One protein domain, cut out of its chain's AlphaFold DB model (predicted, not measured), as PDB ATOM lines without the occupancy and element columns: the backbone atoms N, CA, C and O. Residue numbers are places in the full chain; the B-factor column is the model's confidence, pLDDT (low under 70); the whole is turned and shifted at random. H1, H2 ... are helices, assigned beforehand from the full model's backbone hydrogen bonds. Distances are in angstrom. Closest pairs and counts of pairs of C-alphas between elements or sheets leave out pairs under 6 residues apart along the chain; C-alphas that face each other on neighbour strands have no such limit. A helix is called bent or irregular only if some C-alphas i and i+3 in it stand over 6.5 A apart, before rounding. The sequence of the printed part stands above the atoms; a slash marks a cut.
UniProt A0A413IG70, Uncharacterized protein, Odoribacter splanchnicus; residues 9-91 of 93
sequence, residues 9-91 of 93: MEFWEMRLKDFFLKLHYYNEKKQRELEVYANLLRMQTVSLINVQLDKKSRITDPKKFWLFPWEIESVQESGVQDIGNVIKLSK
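What this domain is: This is residues 9 to 91 of the 93 residues of an uncharacterized protein of Odoribacter splanchnicus (UniProt A0A413IG70). One long, nearly straight helix, H2, runs almost the whole length of the domain, and beyond its last residue the chain turns round and comes back along one side of it as a thin tail with three short helices, H3, H4 and H5. Near the turn H3 packs on H2; farther on the tail draws away, so that residues 72 to 91 stick out with an open gap between them and H2, while the single turn H1 sits off the other end of H2, on the side away from the tail. The printed part has 83 residues with five named helices, in the order H1, H2, H3, H4, H5, and no named strand; the class is all helix. It is extended, with a radius of gyration of the C-alphas of 19.9 A, and flat, with spans of 59 by 38 by 11 A.

Where its parts are: The longest helix is H2, residues 16 to 51, with 36 residues and 52.9 A from first to last C-alpha. It begins at Leu 16, C-alpha at (196.696, 227.377, 214.360), and ends at Val 51, C-alpha at (156.369, 210.416, 244.129). Before it comes H1, residues 9 to 12, with 5.4 A from first to last C-alpha. After it, past C-alpha 56 at (153.890, 199.184, 240.345), comes H3, residues 62 to 65, 5.2 A long. H4 is residues 69 to 77, 12.5 A long, and H5 is residues 84 to 89, 9.4 A long. The last printed C-alpha, that of Lys 91, is at (195.793, 212.356, 203.013). None of the helices is bent.

How they stand to each other: H2 has its centre 5.9 A from the mean of the C-alphas, nearer than any other helix. H2 and H3 touch, with 4 pairs of C-alphas within 8 A; the closest C-alphas are those of Val 46 and Pro 62, 6.3 A apart. H2 touches H3 with residues 42 to 46 alone. H1 and H2 are close but not clearly touching: the closest C-alphas, those of Phe 11 and Phe 19, are 7.8 A apart. H4 is apart from H2 and also from H3, which it follows. H5 is apart from H2, H3 and H4. H1 is apart from H3, H4 and H5. In H2 every pair of O i and N i+4 is within hydrogen-bond range, in H4 4 of 5 and in H5 1 of 2. H1 and H3, with 4 residues each, are too short for such a pair, and in each the one pair of O i and N i+3 is within range.

The domain as a whole: The two C-alphas farthest apart are those of Glu 13 and Lys 56, 60.9 A, and the first and last printed C-alphas, of Met 9 and Lys 91, are 32.9 A apart. The radius of gyration is 1.69 times the 11.8 A of a compact globule of 83 residues. Residues 23 to 30 of H2, residues 51 to 57 and residues 72 to 91 stand free; the body without them has 48 residues and spans 55 by 19 by 10 A. The printed part has no cut. The links from H1 to H2 and from H3 to H4 are tight, those from H2 to H3 and from H4 to H5 are short, and there is no long link. The mean pLDDT of the printed part is 82.4, that of H2 is 93 and that of H5 is 51. Residues 73 to 91 are under 70, and the model's confidence is low there.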
ATOM      1  N   MET A   9     196.610 236.039 226.447       81.25
ATOM      2  CA  MET A   9     197.971 235.975 225.882       81.25
ATOM      3  C   MET A   9     198.280 234.600 225.275       81.25
ATOM      4  O   MET A   9     198.738 234.519 224.140       81.25
ATOM      5  N   GLU A  10     197.948 233.520 225.991       82.31
ATOM      6  CA  GLU A  10     198.151 232.146 225.511       82.31
ATOM      7  C   GLU A  10     197.383 231.874 224.211       82.31
ATOM      8  O   GLU A  10     197.801 231.036 223.417       82.31
ATOM      9  N   PHE A  11     196.252 232.555 223.996       83.19
ATOM     10  CA  PHE A  11     195.416 232.393 222.809       83.19
ATOM     11  C   PHE A  11     196.050 233.050 221.587       83.19
ATOM     12  O   PHE A  11     196.170 232.417 220.540       83.19
ATOM     13  N   TRP A  12     196.504 234.298 221.729       82.75
ATOM     14  CA  TRP A  12     197.114 235.048 220.629       82.75
ATOM     15  C   TRP A  12     198.462 234.476 220.181       82.75
ATOM     16  O   TRP A  12     198.809 234.585 219.007       82.75
ATOM     17  N   GLU A  13     199.207 233.845 221.089       88.12
ATOM     18  CA  GLU A  13     200.500 233.217 220.786       88.12
ATOM     19  C   GLU A  13     200.370 231.777 220.248       88.12
ATOM     20  O   GLU A  13     201.364 231.152 219.863       88.12
ATOM     21  N   MET A  14     199.154 231.222 220.200       90.19
ATOM     22  CA  MET A  14     198.925 229.832 219.817       90.19
ATOM     23  C   MET A  14     199.065 229.617 218.307       90.19
ATOM     24  O   MET A  14     198.492 230.332 217.484       90.19
ATOM     25  N   ARG A  15     199.770 228.551 217.910       92.06
ATOM     26  CA  ARG A  15     199.777 228.124 216.503       92.06
ATOM     27  C   ARG A  15     198.407 227.579 216.121       92.06
ATOM     28  O   ARG A  15     197.789 226.850 216.891       92.06
ATOM     29  N   LEU A  16     198.005 227.797 214.870       89.00
ATOM     30  CA  LEU A  16     196.696 227.377 214.360       89.00
ATOM     31  C   LEU A  16     196.381 225.883 214.593       89.00
ATOM     32  O   LEU A  16     195.261 225.533 214.954       89.00
ATOM     33  N   LYS A  17     197.372 224.992 214.448       88.00
ATOM     34  CA  LYS A  17     197.193 223.553 214.722       88.00
ATOM     35  C   LYS A  17     196.888 223.254 216.197       88.00
ATOM     36  O   LYS A  17     196.076 222.386 216.496       88.00
ATOM     37  N   ASP A  18     197.538 223.984 217.102       87.56
ATOM     38  CA  ASP A  18     197.403 223.798 218.544       87.56
ATOM     39  C   ASP A  18     196.046 224.372 219.001       87.56
ATOM     40  O   ASP A  18     195.392 223.794 219.869       87.56
ATOM     41  N   PHE A  19     195.563 225.425 218.325       89.00
ATOM     42  CA  PHE A  19     194.223 225.986 218.507       89.00
ATOM     43  C   PHE A  19     193.117 224.973 218.205       89.00
ATOM     44  O   PHE A  19     192.259 224.742 219.057       89.00
ATOM     45  N   PHE A  20     193.144 224.315 217.041       89.25
ATOM     46  CA  PHE A  20     192.114 223.324 216.704       89.25
ATOM     47  C   PHE A  20     192.119 222.127 217.658       89.25
ATOM     48  O   PHE A  20     191.054 221.648 218.046       89.25
ATOM     49  N   LEU A  21     193.303 221.683 218.093       89.44
ATOM     50  CA  LEU A  21     193.420 220.620 219.089       89.44
ATOM     51  C   LEU A  21     192.819 221.042 220.440       89.44
ATOM     52  O   LEU A  21     192.078 220.282 221.061       89.44
ATOM     53  N   LYS A  22     193.098 222.272 220.887       90.06
ATOM     54  CA  LYS A  22     192.539 222.824 222.127       90.06
ATOM     55  C   LYS A  22     191.020 222.966 222.046       90.06
ATOM     56  O   LYS A  22     190.329 222.565 222.979       90.06
ATOM     57  N   LEU A  23     190.509 223.493 220.932       89.94
ATOM     58  CA  LEU A  23     189.080 223.646 220.671       89.94
ATOM     59  C   LEU A  23     188.356 222.295 220.712       89.94
ATOM     60  O   LEU A  23     187.302 222.189 221.333       89.94
ATOM     61  N   HIS A  24     188.942 221.259 220.106       89.56
ATOM     62  CA  HIS A  24     188.400 219.902 220.140       89.56
ATOM     63  C   HIS A  24     188.228 219.400 221.580       89.56
ATOM     64  O   HIS A  24     187.107 219.109 221.995       89.56
ATOM     65  N   TYR A  25     189.299 219.400 222.381       90.25
ATOM     66  CA  TYR A  25     189.227 218.928 223.768       90.25
ATOM     67  C   TYR A  25     188.345 219.797 224.667       90.25
ATOM     68  O   TYR A  25     187.702 219.288 225.588       90.25
ATOM     69  N   TYR A  26     188.302 221.107 224.420       92.56
ATOM     70  CA  TYR A  26     187.391 222.006 225.123       92.56
ATOM     71  C   TYR A  26     185.931 221.632 224.849       92.56
ATOM     72  O   TYR A  26     185.152 221.483 225.790       92.56
ATOM     73  N   ASN A  27     185.574 221.409 223.582       91.75
ATOM     74  CA  ASN A  27     184.227 220.994 223.201       91.75
ATOM     75  C   ASN A  27     183.877 219.617 223.776       91.75
ATOM     76  O   ASN A  27     182.797 219.462 224.334       91.75
ATOM     77  N   GLU A  28     184.794 218.646 223.748       91.69
ATOM     78  CA  GLU A  28     184.582 217.342 224.395       91.69
ATOM     79  C   GLU A  28     184.369 217.463 225.911       91.69
ATOM     80  O   GLU A  28     183.568 216.740 226.507       91.69
ATOM     81  N   LYS A  29     185.094 218.367 226.577       93.31
ATOM     82  CA  LYS A  29     184.885 218.656 228.001       93.31
ATOM     83  C   LYS A  29     183.502 219.271 228.230       93.31
ATOM     84  O   LYS A  29     182.785 218.807 229.112       93.31
ATOM     85  N   LYS A  30     183.106 220.265 227.429       93.75
ATOM     86  CA  LYS A  30     181.790 220.913 227.533       93.75
ATOM     87  C   LYS A  30     180.635 219.968 227.246       93.75
ATOM     88  O   LYS A  30     179.645 220.003 227.970       93.75
ATOM     89  N   GLN A  31     180.788 219.089 226.265       92.69
ATOM     90  CA  GLN A  31     179.809 218.054 225.969       92.69
ATOM     91  C   GLN A  31     179.639 217.108 227.165       92.69
ATOM     92  O   GLN A  31     178.522 216.903 227.628       92.69
ATOM     93  N   ARG A  32     180.735 216.623 227.762       92.75
ATOM     94  CA  ARG A  32     180.667 215.793 228.978       92.75
ATOM     95  C   ARG A  32     180.016 216.515 230.161       92.75
ATOM     96  O   ARG A  32     179.220 215.914 230.877       92.75
ATOM     97  N   GLU A  33     180.330 217.794 230.376       94.81
ATOM     98  CA  GLU A  33     179.687 218.613 231.417       94.81
ATOM     99  C   GLU A  33     178.169 218.718 231.191       94.81
ATOM    100  O   GLU A  33     177.388 218.520 232.127       94.81
ATOM    101  N   LEU A  34     177.752 218.974 229.946       94.50
ATOM    102  CA  LEU A  34     176.346 219.030 229.552       94.50
ATOM    103  C   LEU A  34     175.642 217.691 229.800       94.50
ATOM    104  O   LEU A  34     174.557 217.669 230.378       94.50
ATOM    105  N   GLU A  35     176.263 216.579 229.413       94.44
ATOM    106  CA  GLU A  35     175.713 215.237 229.605       94.44
ATOM    107  C   GLU A  35     175.519 214.901 231.084       94.44
ATOM    108  O   GLU A  35     174.477 214.365 231.465       94.44
ATOM    109  N   VAL A  36     176.486 215.237 231.941       95.00
ATOM    110  CA  VAL A  36     176.366 215.043 233.394       95.00
ATOM    111  C   VAL A  36     175.196 215.855 233.948       95.00
ATOM    112  O   VAL A  36     174.368 215.317 234.688       95.00
ATOM    113  N   TYR A  37     175.091 217.128 233.565       96.62
ATOM    114  CA  TYR A  37     174.014 217.999 234.026       96.62
ATOM    115  C   TYR A  37     172.635 217.521 233.551       96.62
ATOM    116  O   TYR A  37     171.699 217.418 234.346       96.62
ATOM    117  N   ALA A  38     172.514 217.157 232.276       95.56
ATOM    118  CA  ALA A  38     171.284 216.627 231.700       95.56
ATOM    119  C   ALA A  38     170.853 215.326 232.398       95.56
ATOM    120  O   ALA A  38     169.682 215.154 232.746       95.56
ATOM    121  N   ASN A  39     171.802 214.433 232.688       94.75
ATOM    122  CA  ASN A  39     171.540 213.205 233.435       94.75
ATOM    123  C   ASN A  39     171.053 213.470 234.861       94.75
ATOM    124  O   ASN A  39     170.102 212.824 235.308       94.75
ATOM    125  N   LEU A  40     171.657 214.432 235.557       95.56
ATOM    126  CA  LEU A  40     171.215 214.837 236.888       95.56
ATOM    127  C   LEU A  40     169.772 215.353 236.855       95.56
ATOM    128  O   LEU A  40     168.942 214.908 237.652       95.56
ATOM    129  N   LEU A  41     169.456 216.233 235.902       95.94
ATOM    130  CA  LEU A  41     168.107 216.763 235.717       95.94
ATOM    131  C   LEU A  41     167.099 215.639 235.431       95.94
ATOM    132  O   LEU A  41     166.017 215.609 236.024       95.94
ATOM    133  N   ARG A  42     167.467 214.671 234.582       95.50
ATOM    134  CA  ARG A  42     166.645 213.488 234.285       95.50
ATOM    135  C   ARG A  42     166.362 212.668 235.543       95.50
ATOM    136  O   ARG A  42     165.209 212.327 235.795       95.50
ATOM    137  N   MET A  43     167.377 212.387 236.360       94.31
ATOM    138  CA  MET A  43     167.207 211.644 237.615       94.31
ATOM    139  C   MET A  43     166.294 212.376 238.604       94.31
ATOM    140  O   MET A  43     165.397 211.761 239.182       94.31
ATOM    141  N   GLN A  44     166.493 213.685 238.782       95.00
ATOM    142  CA  GLN A  44     165.656 214.507 239.660       95.00
ATOM    143  C   GLN A  44     164.200 214.524 239.188       95.00
ATOM    144  O   GLN A  44     163.289 214.300 239.982       95.00
ATOM    145  N   THR A  45     163.987 214.703 237.884       95.50
ATOM    146  CA  THR A  45     162.655 214.695 237.269       95.50
ATOM    147  C   THR A  45     161.950 213.358 237.488       95.50
ATOM    148  O   THR A  45     160.816 213.328 237.960       95.50
ATOM    149  N   VAL A  46     162.634 212.240 237.224       95.75
ATOM    150  CA  VAL A  46     162.080 210.893 237.442       95.75
ATOM    151  C   VAL A  46     161.752 210.654 238.915       95.75
ATOM    152  O   VAL A  46     160.709 210.079 239.219       95.75
ATOM    153  N   SER A  47     162.598 211.125 239.834       94.50
ATOM    154  CA  SER A  47     162.334 211.038 241.272       94.50
ATOM    155  C   SER A  47     161.042 211.765 241.656       94.50
ATOM    156  O   SER A  47     160.178 211.174 242.304       94.50
ATOM    157  N   LEU A  48     160.863 213.007 241.189       95.69
ATOM    158  CA  LEU A  48     159.663 213.806 241.453       95.69
ATOM    159  C   LEU A  48     158.399 213.168 240.865       95.69
ATOM    160  O   LEU A  48     157.369 213.118 241.533       95.69
ATOM    161  N   ILE A  49     158.480 212.628 239.649       94.75
ATOM    162  CA  ILE A  49     157.358 211.926 239.014       94.75
ATOM    163  C   ILE A  49     156.997 210.666 239.806       94.75
ATOM    164  O   ILE A  49     155.827 210.434 240.098       94.75
ATOM    165  N   ASN A  50     157.992 209.880 240.224       95.62
ATOM    166  CA  ASN A  50     157.779 208.647 240.982       95.62
ATOM    167  C   ASN A  50     157.095 208.858 242.344       95.62
ATOM    168  O   ASN A  50     156.516 207.904 242.868       95.62
ATOM    169  N   VAL A  51     157.135 210.068 242.916       96.25
ATOM    170  CA  VAL A  51     156.369 210.416 244.129       96.25
ATOM    171  C   VAL A  51     154.861 210.343 243.876       96.25
ATOM    172  O   VAL A  51     154.122 209.936 244.767       96.25
ATOM    173  N   GLN A  52     154.415 210.688 242.666       94.06
ATOM    174  CA  GLN A  52     152.999 210.714 242.282       94.06
ATOM    175  C   GLN A  52     152.499 209.377 241.714       94.06
ATOM    176  O   GLN A  52     151.318 209.241 241.411       94.06
ATOM    177  N   LEU A  53     153.383 208.386 241.550       94.00
ATOM    178  CA  LEU A  53     153.051 207.093 240.956       94.00
ATOM    179  C   LEU A  53     152.896 205.996 242.012       94.00
ATOM    180  O   LEU A  53     153.699 205.864 242.944       94.00
ATOM    181  N   ASP A  54     151.914 205.121 241.788       93.75
ATOM    182  CA  ASP A  54     151.802 203.857 242.508       93.75
ATOM    183  C   ASP A  54     153.068 203.016 242.344       93.75
ATOM    184  O   ASP A  54     153.715 203.015 241.295       93.75
ATOM    185  N   LYS A  55     153.404 202.223 243.368       91.94
ATOM    186  CA  LYS A  55     154.649 201.433 243.408       91.94
ATOM    187  C   LYS A  55     154.883 200.575 242.157       91.94
ATOM    188  O   LYS A  55     156.031 200.414 241.761       91.94
ATOM    189  N   LYS A  56     153.817 200.035 241.548       94.12
ATOM    190  CA  LYS A  56     153.890 199.184 240.345       94.12
ATOM    191  C   LYS A  56     154.191 199.962 239.061       94.12
ATOM    192  O   LYS A  56     154.694 199.369 238.116       94.12
ATOM    193  N   SER A  57     153.893 201.259 239.042       92.00
ATOM    194  CA  SER A  57     154.031 202.129 237.869       92.00
ATOM    195  C   SER A  57     155.288 202.995 237.920       92.00
ATOM    196  O   SER A  57     155.526 203.777 237.006       92.00
ATOM    197  N   ARG A  58     156.092 202.879 238.985       93.31
ATOM    198  CA  ARG A  58     157.322 203.658 239.136       93.31
ATOM    199  C   ARG A  58     158.300 203.360 238.010       93.31
ATOM    200  O   ARG A  58     158.569 202.208 237.674       93.31
ATOM    201  N   ILE A  59     158.891 204.425 237.496       93.12
ATOM    202  CA  ILE A  59     159.957 204.375 236.508       93.12
ATOM    203  C   ILE A  59     161.220 203.892 237.220       93.12
ATOM    204  O   ILE A  59     161.729 204.558 238.124       93.12
ATOM    205  N   THR A  60     161.714 202.725 236.814       89.62
ATOM    206  CA  THR A  60     162.945 202.117 237.343       89.62
ATOM    207  C   THR A  60     164.177 202.476 236.523       89.62
ATOM    208  O   THR A  60     165.272 202.551 237.071       89.62
ATOM    209  N   ASP A  61     163.996 202.733 235.228       89.62
ATOM    210  CA  ASP A  61     165.056 203.131 234.309       89.62
ATOM    211  C   ASP A  61     164.779 204.544 233.771       89.62
ATOM    212  O   ASP A  61     163.920 204.713 232.898       89.62
ATOM    213  N   PRO A  62     165.499 205.570 234.266       88.69
ATOM    214  CA  PRO A  62     165.354 206.941 233.793       88.69
ATOM    215  C   PRO A  62     165.587 207.107 232.287       88.69
ATOM    216  O   PRO A  62     164.997 208.006 231.688       88.69
ATOM    217  N   LYS A  63     166.392 206.239 231.653       87.69
ATOM    218  CA  LYS A  63     166.651 206.304 230.208       87.69
ATOM    219  C   LYS A  63     165.412 206.001 229.383       87.69
ATOM    220  O   LYS A  63     165.213 206.612 228.343       87.69
ATOM    221  N   LYS A  64     164.541 205.116 229.871       83.12
ATOM    222  CA  LYS A  64     163.266 204.798 229.205       83.12
ATOM    223  C   LYS A  64     162.247 205.926 229.300       83.12
ATOM    224  O   LYS A  64     161.329 205.971 228.491       83.12
ATOM    225  N   PHE A  65     162.389 206.802 230.292       85.62
ATOM    226  CA  PHE A  65     161.509 207.951 230.458       85.62
ATOM    227  C   PHE A  65     161.871 209.091 229.505       85.62
ATOM    228  O   PHE A  65     160.987 209.679 228.891       85.62
ATOM    229  N   TRP A  66     163.165 209.391 229.367       88.19
ATOM    230  CA  TRP A  66     163.647 210.446 228.478       88.19
ATOM    231  C   TRP A  66     165.024 210.077 227.919       88.19
ATOM    232  O   TRP A  66     166.004 210.033 228.666       88.19
ATOM    233  N   LEU A  67     165.092 209.832 226.608       89.38
ATOM    234  CA  LEU A  67     166.333 209.588 225.865       89.38
ATOM    235  C   LEU A  67     166.920 210.895 225.332       89.38
ATOM    236  O   LEU A  67     166.200 211.704 224.743       89.38
ATOM    237  N   PHE A  68     168.224 211.095 225.513       90.25
ATOM    238  CA  PHE A  68     168.917 212.245 224.937       90.25
ATOM    239  C   PHE A  68     169.409 211.971 223.504       90.25
ATOM    240  O   PHE A  68     169.699 210.819 223.183       90.25
ATOM    241  N   PRO A  69     169.560 213.000 222.642       86.81
ATOM    242  CA  PRO A  69     169.990 212.820 221.250       86.81
ATOM    243  C   PRO A  69     171.307 212.040 221.089       86.81
ATOM    244  O   PRO A  69     171.369 211.102 220.300       86.81
ATOM    245  N   TRP A  70     172.316 212.329 221.914       85.88
ATOM    246  CA  TRP A  70     173.612 211.628 221.902       85.88
ATOM    247  C   TRP A  70     173.515 210.151 222.345       85.88
ATOM    248  O   TRP A  70     174.323 209.306 221.956       85.88
ATOM    249  N   GLU A  71     172.492 209.790 223.129       84.94
ATOM    250  CA  GLU A  71     172.204 208.389 223.468       84.94
ATOM    251  C   GLU A  71     171.564 207.635 222.285       84.94
ATOM    252  O   GLU A  71     171.653 206.413 222.232       84.94
ATOM    253  N   ILE A  72     170.947 208.333 221.324       80.31
ATOM    254  CA  ILE A  72     170.392 207.740 220.094       80.31
ATOM    255  C   ILE A  72     171.504 207.535 219.061       80.31
ATOM    256  O   ILE A  72     171.590 206.474 218.442       80.31
ATOM    257  N   GLU A  73     172.374 208.534 218.905       67.00
ATOM    258  CA  GLU A  73     173.508 208.505 217.975       67.00
ATOM    259  C   GLU A  73     174.489 207.377 218.319       67.00
ATOM    260  O   GLU A  73     174.827 206.587 217.446       67.00
ATOM    261  N   SER A  74     174.841 207.195 219.597       62.28
ATOM    262  CA  SER A  74     175.696 206.074 220.038       62.28
ATOM    263  C   SER A  74     175.123 204.684 219.715       62.28
ATOM    264  O   SER A  74     175.872 203.750 219.418       62.28
ATOM    265  N   VAL A  75     173.794 204.532 219.717       59.06
ATOM    266  CA  VAL A  75     173.133 203.287 219.301       59.06
ATOM    267  C   VAL A  75     173.244 203.097 217.784       59.06
ATOM    268  O   VAL A  75     173.446 201.974 217.329       59.06
ATOM    269  N   GLN A  76     173.185 204.173 216.995       55.25
ATOM    270  CA  GLN A  76     173.335 204.117 215.534       55.25
ATOM    271  C   GLN A  76     174.796 203.934 215.081       55.25
ATOM    272  O   GLN A  76     175.050 203.132 214.183       55.25
ATOM    273  N   GLU A  77     175.763 204.593 215.724       51.38
ATOM    274  CA  GLU A  77     177.201 204.466 215.430       51.38
ATOM    275  C   GLU A  77     177.730 203.053 215.696       51.38
ATOM    276  O   GLU A  77     178.577 202.553 214.955       51.38
ATOM    277  N   SER A  78     177.173 202.351 216.690       51.88
ATOM    278  CA  SER A  78     177.498 200.939 216.930       51.88
ATOM    279  C   SER A  78     177.117 200.003 215.766       51.88
ATOM    280  O   SER A  78     177.626 198.885 215.690       51.88
ATOM    281  N   GLY A  79     176.271 200.461 214.831       49.62
ATOM    282  CA  GLY A  79     175.907 199.751 213.603       49.62
ATOM    283  C   GLY A  79     176.685 200.171 212.347       49.62
ATOM    284  O   GLY A  79     176.556 199.505 211.321       49.62
ATOM    285  N   VAL A  80     177.486 201.242 212.394       50.25
ATOM    286  CA  VAL A  80     178.196 201.787 211.221       50.25
ATOM    287  C   VAL A  80     179.612 202.218 211.615       50.25
ATOM    288  O   VAL A  80     179.918 203.399 211.739       50.25
ATOM    289  N   GLN A  81     180.520 201.252 211.776       46.84
ATOM    290  CA  GLN A  81     181.958 201.534 211.728       46.84
ATOM    291  C   GLN A  81     182.446 201.473 210.276       46.84
ATOM    292  O   GLN A  81     183.058 200.490 209.863       46.84
ATOM    293  N   ASP A  82     182.183 202.519 209.490       53.69
ATOM    294  CA  ASP A  82     182.851 202.712 208.199       53.69
ATOM    295  C   ASP A  82     183.971 203.756 208.360       53.69
ATOM    296  O   ASP A  82     183.768 204.971 208.356       53.69
ATOM    297  N   ILE A  83     185.191 203.252 208.563       56.03
ATOM    298  CA  ILE A  83     186.427 203.997 208.877       56.03
ATOM    299  C   ILE A  83     186.920 204.825 207.659       56.03
ATOM    300  O   ILE A  83     187.940 205.518 207.710       56.03
ATOM    301  N   GLY A  84     186.186 204.818 206.539       49.59
ATOM    302  CA  GLY A  84     186.587 205.431 205.270       49.59
ATOM    303  C   GLY A  84     186.831 206.946 205.306       49.59
ATOM    304  O   GLY A  84     187.666 207.447 204.549       49.59
ATOM    305  N   ASN A  85     186.165 207.690 206.193       54.97
ATOM    306  CA  ASN A  85     186.310 209.152 206.248       54.97
ATOM    307  C   ASN A  85     187.575 209.611 206.991       54.97
ATOM    308  O   ASN A  85     188.182 210.611 206.603       54.97
ATOM    309  N   VAL A  86     188.043 208.846 207.983       54.56
ATOM    310  CA  VAL A  86     189.270 209.160 208.740       54.56
ATOM    311  C   VAL A  86     190.517 209.003 207.855       54.56
ATOM    312  O   VAL A  86     191.441 209.810 207.926       54.56
ATOM    313  N   ILE A  87     190.504 208.031 206.936       53.00
ATOM    314  CA  ILE A  87     191.596 207.782 205.974       53.00
ATOM    315  C   ILE A  87     191.681 208.875 204.890       53.00
ATOM    316  O   ILE A  87     192.744 209.103 204.314       53.00
ATOM    317  N   LYS A  88     190.577 209.565 204.581       48.72
ATOM    318  CA  LYS A  88     190.589 210.670 203.606       48.72
ATOM    319  C   LYS A  88     191.200 211.945 204.184       48.72
ATOM    320  O   LYS A  88     191.896 212.650 203.461       48.72
ATOM    321  N   LEU A  89     190.982 212.216 205.470       45.06
ATOM    322  CA  LEU A  89     191.524 213.402 206.139       45.06
ATOM    323  C   LEU A  89     193.035 213.299 206.389       45.06
ATOM    324  O   LEU A  89     193.731 214.303 206.278       45.06
ATOM    325  N   SER A  90     193.567 212.097 206.625       47.53
ATOM    326  CA  SER A  90     195.017 211.890 206.779       47.53
ATOM    327  C   SER A  90     195.821 212.070 205.487       47.53
ATOM    328  O   SER A  90     197.037 212.190 205.551       47.53
ATOM    329  N   LYS A  91     195.162 212.101 204.321       55.88
ATOM    330  CA  LYS A  91     195.793 212.356 203.013       55.88
ATOM    331  C   LYS A  91     195.829 213.838 202.619       55.88
ATOM    332  O   LYS A  91     196.355 214.160 201.559       55.88
TER     333      LYS A  91